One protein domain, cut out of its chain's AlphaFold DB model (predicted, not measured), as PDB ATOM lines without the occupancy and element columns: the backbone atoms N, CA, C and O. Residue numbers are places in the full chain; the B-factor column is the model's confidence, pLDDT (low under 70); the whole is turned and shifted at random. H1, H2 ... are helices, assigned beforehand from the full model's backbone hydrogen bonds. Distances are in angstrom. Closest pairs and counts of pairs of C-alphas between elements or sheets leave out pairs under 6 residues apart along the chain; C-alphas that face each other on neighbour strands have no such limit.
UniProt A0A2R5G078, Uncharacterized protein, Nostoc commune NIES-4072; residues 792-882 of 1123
ATOM      1  N   GLU A 792     195.505 182.568 156.472       59.22
ATOM      2  CA  GLU A 792     196.769 183.308 156.714       59.22
ATOM      3  C   GLU A 792     197.811 183.107 155.581       59.22
ATOM      4  O   GLU A 792     199.005 182.959 155.854       59.22
ATOM      5  N   SER A 793     197.380 183.048 154.316       66.06
ATOM      6  CA  SER A 793     198.271 182.987 153.138       66.06
ATOM      7  C   SER A 793     198.661 184.384 152.623       66.06
ATOM      8  O   SER A 793     197.966 185.360 152.903       66.06
ATOM      9  N   ASN A 794     199.727 184.494 151.815       71.19
ATOM     10  CA  ASN A 794     200.064 185.759 151.137       71.19
ATOM     11  C   ASN A 794     198.884 186.251 150.280       71.19
ATOM     12  O   ASN A 794     198.577 187.439 150.267       71.19
ATOM     13  N   TYR A 795     198.154 185.329 149.643       77.00
ATOM     14  CA  TYR A 795     196.934 185.640 148.891       77.00
ATOM     15  C   TYR A 795     195.850 186.266 149.772       77.00
ATOM     16  O   TYR A 795     195.153 187.172 149.329       77.00
ATOM     17  N   ALA A 796     195.737 185.838 151.030       78.38
ATOM     18  CA  ALA A 796     194.804 186.407 151.993       78.38
ATOM     19  C   ALA A 796     195.242 187.780 152.521       78.38
ATOM     20  O   ALA A 796     194.389 188.640 152.728       78.38
ATOM     21  N   GLU A 797     196.547 188.033 152.683       82.31
ATOM     22  CA  GLU A 797     197.044 189.388 152.972       82.31
ATOM     23  C   GLU A 797     196.758 190.344 151.799       82.31
ATOM     24  O   GLU A 797     196.267 191.453 152.019       82.31
ATOM     25  N   HIS A 798     196.963 189.898 150.554       83.75
ATOM     26  CA  HIS A 798     196.606 190.672 149.359       83.75
ATOM     27  C   HIS A 798     195.092 190.884 149.221       83.75
ATOM     28  O   HIS A 798     194.651 191.995 148.929       83.75
ATOM     29  N   ALA A 799     194.282 189.855 149.475       86.69
ATOM     30  CA  ALA A 799     192.825 189.966 149.462       86.69
ATOM     31  C   ALA A 799     192.314 190.933 150.537       86.69
ATOM     32  O   ALA A 799     191.383 191.698 150.290       86.69
ATOM     33  N   LEU A 800     192.945 190.949 151.715       90.00
ATOM     34  CA  LEU A 800     192.616 191.893 152.778       90.00
ATOM     35  C   LEU A 800     192.979 193.328 152.397       90.00
ATOM     36  O   LEU A 800     192.197 194.244 152.646       90.00
ATOM     37  N   TYR A 801     194.154 193.527 151.798       90.31
ATOM     38  CA  TYR A 801     194.548 194.832 151.277       90.31
ATOM     39  C   TYR A 801     193.510 195.353 150.274       90.31
ATOM     40  O   TYR A 801     193.058 196.493 150.384       90.31
ATOM     41  N   GLU A 802     193.076 194.496 149.348       88.31
ATOM     42  CA  GLU A 802     192.061 194.848 148.356       88.31
ATOM     43  C   GLU A 802     190.691 195.128 148.997       88.31
ATOM     44  O   GLU A 802     190.023 196.091 148.622       88.31
ATOM     45  N   LEU A 803     190.301 194.376 150.032       90.69
ATOM     46  CA  LEU A 803     189.093 194.661 150.813       90.69
ATOM     47  C   LEU A 803     189.146 196.065 151.433       90.69
ATOM     48  O   LEU A 803     188.205 196.846 151.282       90.69
ATOM     49  N   PHE A 804     190.246 196.415 152.107       92.75
ATOM     50  CA  PHE A 804     190.410 197.746 152.697       92.75
ATOM     51  C   PHE A 804     190.415 198.846 151.646       92.75
ATOM     52  O   PHE A 804     189.845 199.913 151.877       92.75
ATOM     53  N   ARG A 805     191.020 198.589 150.483       89.00
ATOM     54  CA  ARG A 805     191.022 199.528 149.362       89.00
ATOM     55  C   ARG A 805     189.604 199.798 148.878       89.00
ATOM     56  O   ARG A 805     189.237 200.957 148.702       89.00
ATOM     57  N   GLN A 806     188.795 198.753 148.730       89.19
ATOM     58  CA  GLN A 806     187.403 198.885 148.308       89.19
ATOM     59  C   GLN A 806     186.549 199.607 149.355       89.19
ATOM     60  O   GLN A 806     185.746 200.461 148.985       89.19
ATOM     61  N   ILE A 807     186.763 199.356 150.650       89.81
ATOM     62  CA  ILE A 807     186.098 200.099 151.735       89.81
ATOM     63  C   ILE A 807     186.463 201.588 151.682       89.81
ATOM     64  O   ILE A 807     185.575 202.440 151.682       89.81
ATOM     65  N   TYR A 808     187.757 201.911 151.592       87.75
ATOM     66  CA  TYR A 808     188.251 203.291 151.543       87.75
ATOM     67  C   TYR A 808     187.712 204.061 150.328       87.75
ATOM     68  O   TYR A 808     187.337 205.223 150.441       87.75
ATOM     69  N   GLN A 809     187.616 203.400 149.174       85.00
ATOM     70  CA  GLN A 809     187.095 203.992 147.938       85.00
ATOM     71  C   GLN A 809     185.556 204.048 147.877       85.00
ATOM     72  O   GLN A 809     185.016 204.508 146.875       85.00
ATOM     73  N   GLY A 810     184.842 203.556 148.898       83.25
ATOM     74  CA  GLY A 810     183.375 203.486 148.893       83.25
ATOM     75  C   GLY A 810     182.801 202.451 147.915       83.25
ATOM     76  O   GLY A 810     181.632 202.521 147.554       83.25
ATOM     77  N   ARG A 811     183.621 201.486 147.490       81.25
ATOM     78  CA  ARG A 811     183.302 200.414 146.529       81.25
ATOM     79  C   ARG A 811     182.698 199.166 147.181       81.25
ATOM     80  O   ARG A 811     182.367 198.203 146.491       81.25
ATOM     81  N   PHE A 812     182.561 199.182 148.505       85.88
ATOM     82  CA  PHE A 812     181.813 198.196 149.278       85.88
ATOM     83  C   PHE A 812     180.575 198.879 149.875       85.88
ATOM     84  O   PHE A 812     180.659 199.562 150.893       85.88
ATOM     85  N   PHE A 813     179.434 198.781 149.189       79.44
ATOM     86  CA  PHE A 813     178.251 199.597 149.488       79.44
ATOM     87  C   PHE A 813     177.542 199.169 150.780       79.44
ATOM     88  O   PHE A 813     176.928 199.992 151.459       79.44
ATOM     89  N   GLU A 814     177.651 197.893 151.145       82.75
ATOM     90  CA  GLU A 814     177.069 197.301 152.348       82.75
ATOM     91  C   GLU A 814     177.720 197.852 153.630       82.75
ATOM     92  O   GLU A 814     177.074 197.967 154.684       82.75
ATOM     93  N   VAL A 815     179.004 198.224 153.537       87.94
ATOM     94  CA  VAL A 815     179.810 198.719 154.654       87.94
ATOM     95  C   VAL A 815     180.650 199.922 154.218       87.94
ATOM     96  O   VAL A 815     181.755 199.785 153.699       87.94
ATOM     97  N   SER A 816     180.141 201.125 154.496       89.44
ATOM     98  CA  SER A 816     180.891 202.365 154.281       89.44
ATOM     99  C   SER A 816     182.126 202.456 155.185       89.44
ATOM    100  O   SER A 816     182.154 201.877 156.272       89.44
ATOM    101  N   LEU A 817     183.123 203.247 154.770       88.75
ATOM    102  CA  LEU A 817     184.353 203.488 155.534       88.75
ATOM    103  C   LEU A 817     184.073 203.890 156.989       88.75
ATOM    104  O   LEU A 817     184.544 203.225 157.907       88.75
ATOM    105  N   GLY A 818     183.241 204.914 157.206       87.19
ATOM    106  CA  GLY A 818     182.918 205.382 158.557       87.19
ATOM    107  C   GLY A 818     182.234 204.312 159.412       87.19
ATOM    108  O   GLY A 818     182.572 204.149 160.581       87.19
ATOM    109  N   LYS A 819     181.329 203.519 158.821       88.44
ATOM    110  CA  LYS A 819     180.669 202.405 159.515       88.44
ATOM    111  C   LYS A 819     181.671 201.303 159.873       88.44
ATOM    112  O   LYS A 819     181.626 200.778 160.983       88.44
ATOM    113  N   PHE A 820     182.591 200.970 158.966       90.38
ATOM    114  CA  PHE A 820     183.630 199.970 159.204       90.38
ATOM    115  C   PHE A 820     184.570 200.379 160.343       90.38
ATOM    116  O   PHE A 820     184.783 199.595 161.273       90.38
ATOM    117  N   GLU A 821     185.113 201.599 160.293       88.44
ATOM    118  CA  GLU A 821     186.039 202.105 161.313       88.44
ATOM    119  C   GLU A 821     185.347 202.199 162.680       88.44
ATOM    120  O   GLU A 821     185.893 201.726 163.679       88.44
ATOM    121  N   GLN A 822     184.098 202.682 162.719       83.94
ATOM    122  CA  GLN A 822     183.303 202.769 163.946       83.94
ATOM    123  C   GLN A 822     183.045 201.397 164.583       83.94
ATOM    124  O   GLN A 822     183.190 201.237 165.794       83.94
ATOM    125  N   MET A 823     182.652 200.397 163.788       87.12
ATOM    126  CA  MET A 823     182.298 199.073 164.307       87.12
ATOM    127  C   MET A 823     183.523 198.250 164.721       87.12
ATOM    128  O   MET A 823     183.453 197.455 165.659       87.12
ATOM    129  N   THR A 824     184.645 198.398 164.013       85.50
ATOM    130  CA  THR A 824     185.836 197.558 164.221       85.50
ATOM    131  C   THR A 824     186.894 198.203 165.118       85.50
ATOM    132  O   THR A 824     187.732 197.487 165.688       85.50
ATOM    133  N   GLY A 825     186.881 199.533 165.241       81.25
ATOM    134  CA  GLY A 825     187.950 200.310 165.869       81.25
ATOM    135  C   GLY A 825     189.254 200.312 165.068       81.25
ATOM    136  O   GLY A 825     190.324 200.586 165.613       81.25
ATOM    137  N   LEU A 826     189.204 199.916 163.793       87.69
ATOM    138  CA  LEU A 826     190.338 199.993 162.880       87.69
ATOM    139  C   LEU A 826     190.334 201.342 162.178       87.69
ATOM    140  O   LEU A 826     189.278 201.869 161.864       87.69
ATOM    141  N   SER A 827     191.524 201.860 161.896       85.31
ATOM    142  CA  SER A 827     191.707 203.067 161.096       85.31
ATOM    143  C   SER A 827     192.400 202.687 159.792       85.31
ATOM    144  O   SER A 827     193.480 202.082 159.803       85.31
ATOM    145  N   LEU A 828     191.738 203.000 158.681       87.88
ATOM    146  CA  LEU A 828     192.220 202.842 157.308       87.88
ATOM    147  C   LEU A 828     192.706 204.180 156.728       87.88
ATOM    148  O   LEU A 828     193.395 204.188 155.707       87.88
ATOM    149  N   THR A 829     192.372 205.294 157.382       85.69
ATOM    150  CA  THR A 829     192.712 206.664 156.986       85.69
ATOM    151  C   THR A 829     193.909 207.227 157.762       85.69
ATOM    152  O   THR A 829     194.131 206.909 158.930       85.69
ATOM    153  N   SER A 830     194.722 208.057 157.109       80.31
ATOM    154  CA  SER A 830     195.761 208.867 157.749       80.31
ATOM    155  C   SER A 830     195.194 210.213 158.218       80.31
ATOM    156  O   SER A 830     194.101 210.613 157.821       80.31
ATOM    157  N   HIS A 831     195.964 210.958 159.020       68.69
ATOM    158  CA  HIS A 831     195.603 212.325 159.427       68.69
ATOM    159  C   HIS A 831     195.430 213.292 158.238       68.69
ATOM    160  O   HIS A 831     194.746 214.299 158.370       68.69
ATOM    161  N   GLU A 832     196.015 212.972 157.080       70.44
ATOM    162  CA  GLU A 832     195.920 213.756 155.841       70.44
ATOM    163  C   GLU A 832     194.724 213.333 154.961       70.44
ATOM    164  O   GLU A 832     194.562 213.829 153.850       70.44
ATOM    165  N   GLY A 833     193.890 212.398 155.432       70.81
ATOM    166  CA  GLY A 833     192.714 211.901 154.709       70.81
ATOM    167  C   GLY A 833     193.019 210.867 153.619       70.81
ATOM    168  O   GLY A 833     192.091 210.382 152.979       70.81
ATOM    169  N   GLY A 834     194.291 210.508 153.421       81.00
ATOM    170  CA  GLY A 834     194.728 209.440 152.520       81.00
ATOM    171  C   GLY A 834     194.587 208.044 153.133       81.00
ATOM    172  O   GLY A 834     194.433 207.895 154.345       81.00
ATOM    173  N   MET A 835     194.698 206.995 152.315       85.75
ATOM    174  CA  MET A 835     194.790 205.628 152.831       85.75
ATOM    175  C   MET A 835     196.107 205.443 153.589       85.75
ATOM    176  O   MET A 835     197.171 205.864 153.132       85.75
ATOM    177  N   LYS A 836     196.046 204.807 154.755       83.38
ATOM    178  CA  LYS A 836     197.222 204.567 155.587       83.38
ATOM    179  C   LYS A 836     198.206 203.613 154.895       83.38
ATOM    180  O   LYS A 836     197.790 202.621 154.310       83.38
ATOM    181  N   ILE A 837     199.508 203.893 155.013       79.81
ATOM    182  CA  ILE A 837     200.582 203.014 154.510       79.81
ATOM    183  C   ILE A 837     200.599 201.705 155.316       79.81
ATOM    184  O   ILE A 837     200.534 200.615 154.754       79.81
ATOM    185  N   ASP A 838     200.590 201.828 156.646       80.94
ATOM    186  CA  ASP A 838     200.542 200.694 157.569       80.94
ATOM    187  C   ASP A 838     199.095 200.310 157.896       80.94
ATOM    188  O   ASP A 838     198.522 200.735 158.911       80.94
ATOM    189  N   LEU A 839     198.494 199.511 157.012       88.12
ATOM    190  CA  LEU A 839     197.151 198.964 157.203       88.12
ATOM    191  C   LEU A 839     197.118 197.868 158.288       88.12
ATOM    192  O   LEU A 839     198.121 197.185 158.525       88.12
ATOM    193  N   PRO A 840     195.964 197.662 158.955       87.56
ATOM    194  CA  PRO A 840     195.826 196.625 159.972       87.56
ATOM    195  C   PRO A 840     196.150 195.224 159.422       87.56
ATOM    196  O   PRO A 840     195.589 194.819 158.407       87.56
ATOM    197  N   PRO A 841     196.992 194.418 160.089       85.62
ATOM    198  CA  PRO A 841     197.270 193.063 159.633       85.62
ATOM    199  C   PRO A 841     196.036 192.164 159.765       85.62
ATOM    200  O   PRO A 841     195.192 192.352 160.647       85.62
ATOM    201  N   LEU A 842     195.998 191.093 158.975       82.19
ATOM    202  CA  LEU A 842     194.917 190.102 158.958       82.19
ATOM    203  C   LEU A 842     194.520 189.585 160.344       82.19
ATOM    204  O   LEU A 842     193.340 189.487 160.671       82.19
ATOM    205  N   ARG A 843     195.496 189.305 161.210       77.81
ATOM    206  CA  ARG A 843     195.217 188.856 162.582       77.81
ATOM    207  C   ARG A 843     194.445 189.883 163.396       77.81
ATOM    208  O   ARG A 843     193.637 189.496 164.240       77.81
ATOM    209  N   GLN A 844     194.726 191.165 163.190       83.56
ATOM    210  CA  GLN A 844     193.999 192.237 163.847       83.56
ATOM    211  C   GLN A 844     192.591 192.335 163.259       83.56
ATOM    212  O   GLN A 844     191.638 192.311 164.030       83.56
ATOM    213  N   PHE A 845     192.455 192.328 161.931       87.00
ATOM    214  CA  PHE A 845     191.166 192.328 161.229       87.00
ATOM    215  C   PHE A 845     190.227 191.216 161.713       87.00
ATOM    216  O   PHE A 845     189.152 191.496 162.241       87.00
ATOM    217  N   LEU A 846     190.680 189.960 161.669       81.50
ATOM    218  CA  LEU A 846     189.884 188.811 162.102       81.50
ATOM    219  C   LEU A 846     189.541 188.866 163.606       81.50
ATOM    220  O   LEU A 846     188.578 188.248 164.039       81.50
ATOM    221  N   ASN A 847     190.326 189.578 164.432       80.94
ATOM    222  CA  ASN A 847     190.041 189.726 165.870       80.94
ATOM    223  C   ASN A 847     188.923 190.743 166.086       80.94
ATOM    224  O   ASN A 847     188.174 190.631 167.052       80.94
ATOM    225  N   ARG A 848     188.822 191.741 165.201       85.25
ATOM    226  CA  ARG A 848     187.754 192.736 165.257       85.25
ATOM    227  C   ARG A 848     186.429 192.158 164.787       85.25
ATOM    228  O   ARG A 848     185.418 192.464 165.406       85.25
ATOM    229  N   LEU A 849     186.450 191.274 163.784       86.38
ATOM    230  CA  LEU A 849     185.242 190.605 163.293       86.38
ATOM    231  C   LEU A 849     184.522 189.799 164.380       86.38
ATOM    232  O   LEU A 849     183.302 189.871 164.448       86.38
ATOM    233  N   LEU A 850     185.252 189.108 165.265       85.62
ATOM    234  CA  LEU A 850     184.653 188.290 166.330       85.62
ATOM    235  C   LEU A 850     183.637 189.071 167.179       85.62
ATOM    236  O   LEU A 850     182.627 188.519 167.582       85.62
ATOM    237  N   ALA A 851     183.860 190.357 167.444       87.12
ATOM    238  CA  ALA A 851     182.961 191.133 168.297       87.12
ATOM    239  C   ALA A 851     181.754 191.741 167.559       87.12
ATOM    240  O   ALA A 851     180.899 192.349 168.201       87.12
ATOM    241  N   LEU A 852     181.671 191.608 166.231       91.00
ATOM    242  CA  LEU A 852     180.562 192.149 165.443       91.00
ATOM    243  C   LEU A 852     179.331 191.250 165.536       91.00
ATOM    244  O   LEU A 852     179.445 190.067 165.838       91.00
ATOM    245  N   ARG A 853     178.157 191.794 165.213       92.75
ATOM    246  CA  ARG A 853     176.948 190.983 165.028       92.75
ATOM    247  C   ARG A 853     177.167 189.936 163.931       92.75
ATOM    248  O   ARG A 853     177.876 190.212 162.962       92.75
ATOM    249  N   ILE A 854     176.556 188.761 164.079       91.06
ATOM    250  CA  ILE A 854     176.782 187.601 163.197       91.06
ATOM    251  C   ILE A 854     176.486 187.940 161.724       91.06
ATOM    252  O   ILE A 854     177.274 187.610 160.845       91.06
ATOM    253  N   ASP A 855     175.412 188.679 161.451       91.00
ATOM    254  CA  ASP A 855     175.044 189.125 160.102       91.00
ATOM    255  C   ASP A 855     176.126 190.003 159.456       91.00
ATOM    256  O   ASP A 855     176.488 189.807 158.297       91.00
ATOM    257  N   MET A 856     176.704 190.932 160.220       91.31
ATOM    258  CA  MET A 856     177.786 191.782 159.723       91.31
ATOM    259  C   MET A 856     179.089 191.005 159.513       91.31
ATOM    260  O   MET A 856     179.833 191.301 158.576       91.31
ATOM    261  N   GLN A 857     179.375 190.024 160.376       90.44
ATOM    262  CA  GLN A 857     180.514 189.127 160.167       90.44
ATOM    263  C   GLN A 857     180.396 188.441 158.805       90.44
ATOM    264  O   GLN A 857     181.358 188.468 158.042       90.44
ATOM    265  N   ASN A 858     179.212 187.911 158.486       87.06
ATOM    266  CA  ASN A 858     178.945 187.225 157.225       87.06
ATOM    267  C   ASN A 858     179.159 188.148 156.021       87.06
ATOM    268  O   ASN A 858     179.960 187.822 155.152       87.06
ATOM    269  N   VAL A 859     178.568 189.345 156.029       89.88
ATOM    270  CA  VAL A 859     178.701 190.317 154.926       89.88
ATOM    271  C   VAL A 859     180.163 190.672 154.631       89.88
ATOM    272  O   VAL A 859     180.602 190.643 153.480       89.88
ATOM    273  N   ILE A 860     180.945 191.011 155.661       89.00
ATOM    274  CA  ILE A 860     182.350 191.404 155.471       89.00
ATOM    275  C   ILE A 860     183.193 190.203 155.026       89.00
ATOM    276  O   ILE A 860     184.094 190.341 154.194       89.00
ATOM    277  N   PHE A 861     182.923 189.029 155.592       84.81
ATOM    278  CA  PHE A 861     183.730 187.845 155.346       84.81
ATOM    279  C   PHE A 861     183.452 187.209 153.982       84.81
ATOM    280  O   PHE A 861     184.400 186.811 153.315       84.81
ATOM    281  N   GLU A 862     182.205 187.203 153.509       83.69
ATOM    282  CA  GLU A 862     181.857 186.778 152.145       83.69
ATOM    283  C   GLU A 862     182.590 187.625 151.094       83.69
ATOM    284  O   GLU A 862     183.172 187.097 150.142       83.69
ATOM    285  N   ARG A 863     182.653 188.951 151.300       84.88
ATOM    286  CA  ARG A 863     183.421 189.850 150.425       84.88
ATOM    287  C   ARG A 863     184.910 189.507 150.433       84.88
ATOM    288  O   ARG A 863     185.546 189.498 149.380       84.88
ATOM    289  N   PHE A 864     185.462 189.211 151.607       86.38
ATOM    290  CA  PHE A 864     186.852 188.792 151.759       86.38
ATOM    291  C   PHE A 864     187.147 187.441 151.079       86.38
ATOM    292  O   PHE A 864     188.124 187.346 150.336       86.38
ATOM    293  N   GLU A 865     186.306 186.421 151.280       79.06
ATOM    294  CA  GLU A 865     186.451 185.092 150.660       79.06
ATOM    295  C   GLU A 865     186.400 185.170 149.126       79.06
ATOM    296  O   GLU A 865     187.171 184.486 148.443       79.06
ATOM    297  N   LEU A 866     185.557 186.044 148.565       79.75
ATOM    298  CA  LEU A 866     185.506 186.250 147.118       79.75
ATOM    299  C   LEU A 866     186.815 186.845 146.579       79.75
ATOM    300  O   LEU A 866     187.347 186.362 145.577       79.75
ATOM    301  N   LEU A 867     187.355 187.872 147.243       83.38
ATOM    302  CA  LEU A 867     188.631 188.486 146.860       83.38
ATOM    303  C   LEU A 867     189.787 187.490 146.991       83.38
ATOM    304  O   LEU A 867     190.639 187.416 146.107       83.38
ATOM    305  N   LEU A 868     189.790 186.678 148.048       80.12
ATOM    306  CA  LEU A 868     190.770 185.609 148.234       80.12
ATOM    307  C   LEU A 868     190.710 184.590 147.093       80.12
ATOM    308  O   LEU A 868     191.742 184.252 146.515       80.12
ATOM    309  N   SER A 869     189.506 184.155 146.721       74.50
ATOM    310  CA  SER A 869     189.304 183.222 145.611       74.50
ATOM    311  C   SER A 869     189.838 183.792 144.293       74.50
ATOM    312  O   SER A 869     190.545 183.097 143.569       74.50
ATOM    313  N   GLN A 870     189.601 185.079 144.014       78.88
ATOM    314  CA  GLN A 870     190.133 185.757 142.823       78.88
ATOM    315  C   GLN A 870     191.667 185.814 142.808       78.88
ATOM    316  O   GLN A 870     192.276 185.588 141.761       78.88
ATOM    317  N   GLN A 871     192.301 186.087 143.953       79.25
ATOM    318  CA  GLN A 871     193.764 186.107 144.060       79.25
ATOM    319  C   GLN A 871     194.370 184.719 143.832       79.25
ATOM    320  O   GLN A 871     195.371 184.590 143.127       79.25
ATOM    321  N   ILE A 872     193.743 183.676 144.379       72.06
ATOM    322  CA  ILE A 872     194.166 182.289 144.159       72.06
ATOM    323  C   ILE A 872     194.016 181.917 142.680       72.06
ATOM    324  O   ILE A 872     194.955 181.391 142.088       72.06
ATOM    325  N   GLU A 873     192.884 182.235 142.049       72.00
ATOM    326  CA  GLU A 873     192.670 181.976 140.619       72.00
ATOM    327  C   GLU A 873     193.698 182.691 139.734       72.00
ATOM    328  O   GLU A 873     194.233 182.086 138.802       72.00
ATOM    329  N   ALA A 874     194.012 183.955 140.034       70.06
ATOM    330  CA  ALA A 874     195.025 184.720 139.314       70.06
ATOM    331  C   ALA A 874     196.426 184.108 139.474       70.06
ATOM    332  O   ALA A 874     197.161 183.982 138.494       70.06
ATOM    333  N   ALA A 875     196.779 183.669 140.685       65.69
ATOM    334  CA  ALA A 875     198.053 183.012 140.959       65.69
ATOM    335  C   ALA A 875     198.175 181.650 140.257       65.69
ATOM    336  O   ALA A 875     199.234 181.335 139.712       65.69
ATOM    337  N   ILE A 876     197.092 180.862 140.228       62.56
ATOM    338  CA  ILE A 876     197.031 179.590 139.495       62.56
ATOM    339  C   ILE A 876     197.218 179.849 137.998       62.56
ATOM    340  O   ILE A 876     198.040 179.192 137.362       62.56
ATOM    341  N   ALA A 877     196.511 180.835 137.437       62.41
ATOM    342  CA  ALA A 877     196.618 181.189 136.023       62.41
ATOM    343  C   ALA A 877     198.018 181.698 135.633       62.41
ATOM    344  O   ALA A 877     198.472 181.449 134.518       62.41
ATOM    345  N   ALA A 878     198.709 182.386 136.546       60.41
ATOM    346  CA  ALA A 878     200.079 182.853 136.356       60.41
ATOM    347  C   ALA A 878     201.149 181.772 136.621       60.41
ATOM    348  O   ALA A 878     202.331 182.033 136.416       60.41
ATOM    349  N   GLY A 879     200.765 180.570 137.073       55.88
ATOM    350  CA  GLY A 879     201.701 179.478 137.369       55.88
ATOM    351  C   GLY A 879     202.571 179.697 138.615       55.88
ATOM    352  O   GLY A 879     203.532 178.961 138.821       55.88
ATOM    353  N   VAL A 880     202.232 180.686 139.448       61.16
ATOM    354  CA  VAL A 880     202.974 181.078 140.666       61.16
ATOM    355  C   VAL A 880     202.271 180.635 141.955       61.16
ATOM    356  O   VAL A 880     202.642 181.055 143.049       61.16
ATOM    357  N   TYR A 881     201.216 179.823 141.848       62.66
ATOM    358  CA  TYR A 881     200.508 179.300 143.013       62.66
ATOM    359  C   TYR A 881     201.318 178.201 143.712       62.66
ATOM    360  O   TYR A 881     201.527 177.123 143.155       62.66
ATOM    361  N   GLU A 882     201.767 178.462 144.938       58.47
ATOM    362  CA  GLU A 882     202.593 177.525 145.703       58.47
ATOM    363  C   GLU A 882     201.742 176.560 146.547       58.47
ATOM    364  O   GLU A 882     201.156 176.939 147.567       58.47
TER     365      GLU A 882
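This is residues 792 to 882 of the 1123 residues of an uncharacterized protein of Nostoc commune NIES-4072 (UniProt A0A2R5G078). Two helices, H1 and the longer H4, cross as an X, and two short helices meet H1 with only a few contacts, H2 at the end of H1, at residues 807 to 808, and H3 nearer its beginning, at residues 796 to 800, while H2 stays apart from H4. A long loop, residues 825 to 841, joins H2 to H3. The printed part has 91 residues with four named helices, in the order H1, H2, H3, H4, and no named strand: all helix. It is compact, with a radius of gyration of the C-alphas of 13.5 A and spans of 39 by 33 by 23 A.

Start at H1, residues 794 to 808, the hub, which touches three helices. H2, residues 817 to 824, only just touches it, with 3 pairs of C-alphas within 8 A, through residues 807 to 808 of H1 alone; the closest C-alphas, Ile 807 and Leu 817, are 5.4 A apart, at a steep tilt of 57 degrees, opposite ways. H3, residues 842 to 849, also only just touches H1, again with 3 pairs, through residues 796 to 800 of H1 alone; the closest C-alphas, Glu 797 and Leu 842, are 6.4 A apart, at a steep tilt of 52 degrees, the same way. H4, residues 854 to 877, touches H1 with its residues 863 to 872 alone; look at the closest C-alphas, Ala 799 and Leu 868, 5.0 A apart, at a steep tilt of 55 degrees, opposite ways. H2 and H4 are apart. In H1, H2, H3 and H4, every O i to N i+4 pair is within hydrogen-bond range.

Find C-alpha 794 at (200.064, 185.759, 151.137); from there H1 runs 21.1 A to Tyr 808. H2 and H3 are each 10.6 A long. H4 runs 34.2 A from Ile 854 to C-alpha 877 at (196.618, 181.189, 136.023).

The two C-alphas farthest apart, His 831 and Gly 879, stand 40.0 A apart. The printed part has no cut. The link from H2 to H3 is long, that from H1 to H2 short, that from H3 to H4 tight. Mean pLDDT of the printed part is 81.6; residues 792 to 793, 831 and 875 to 882 are under 70.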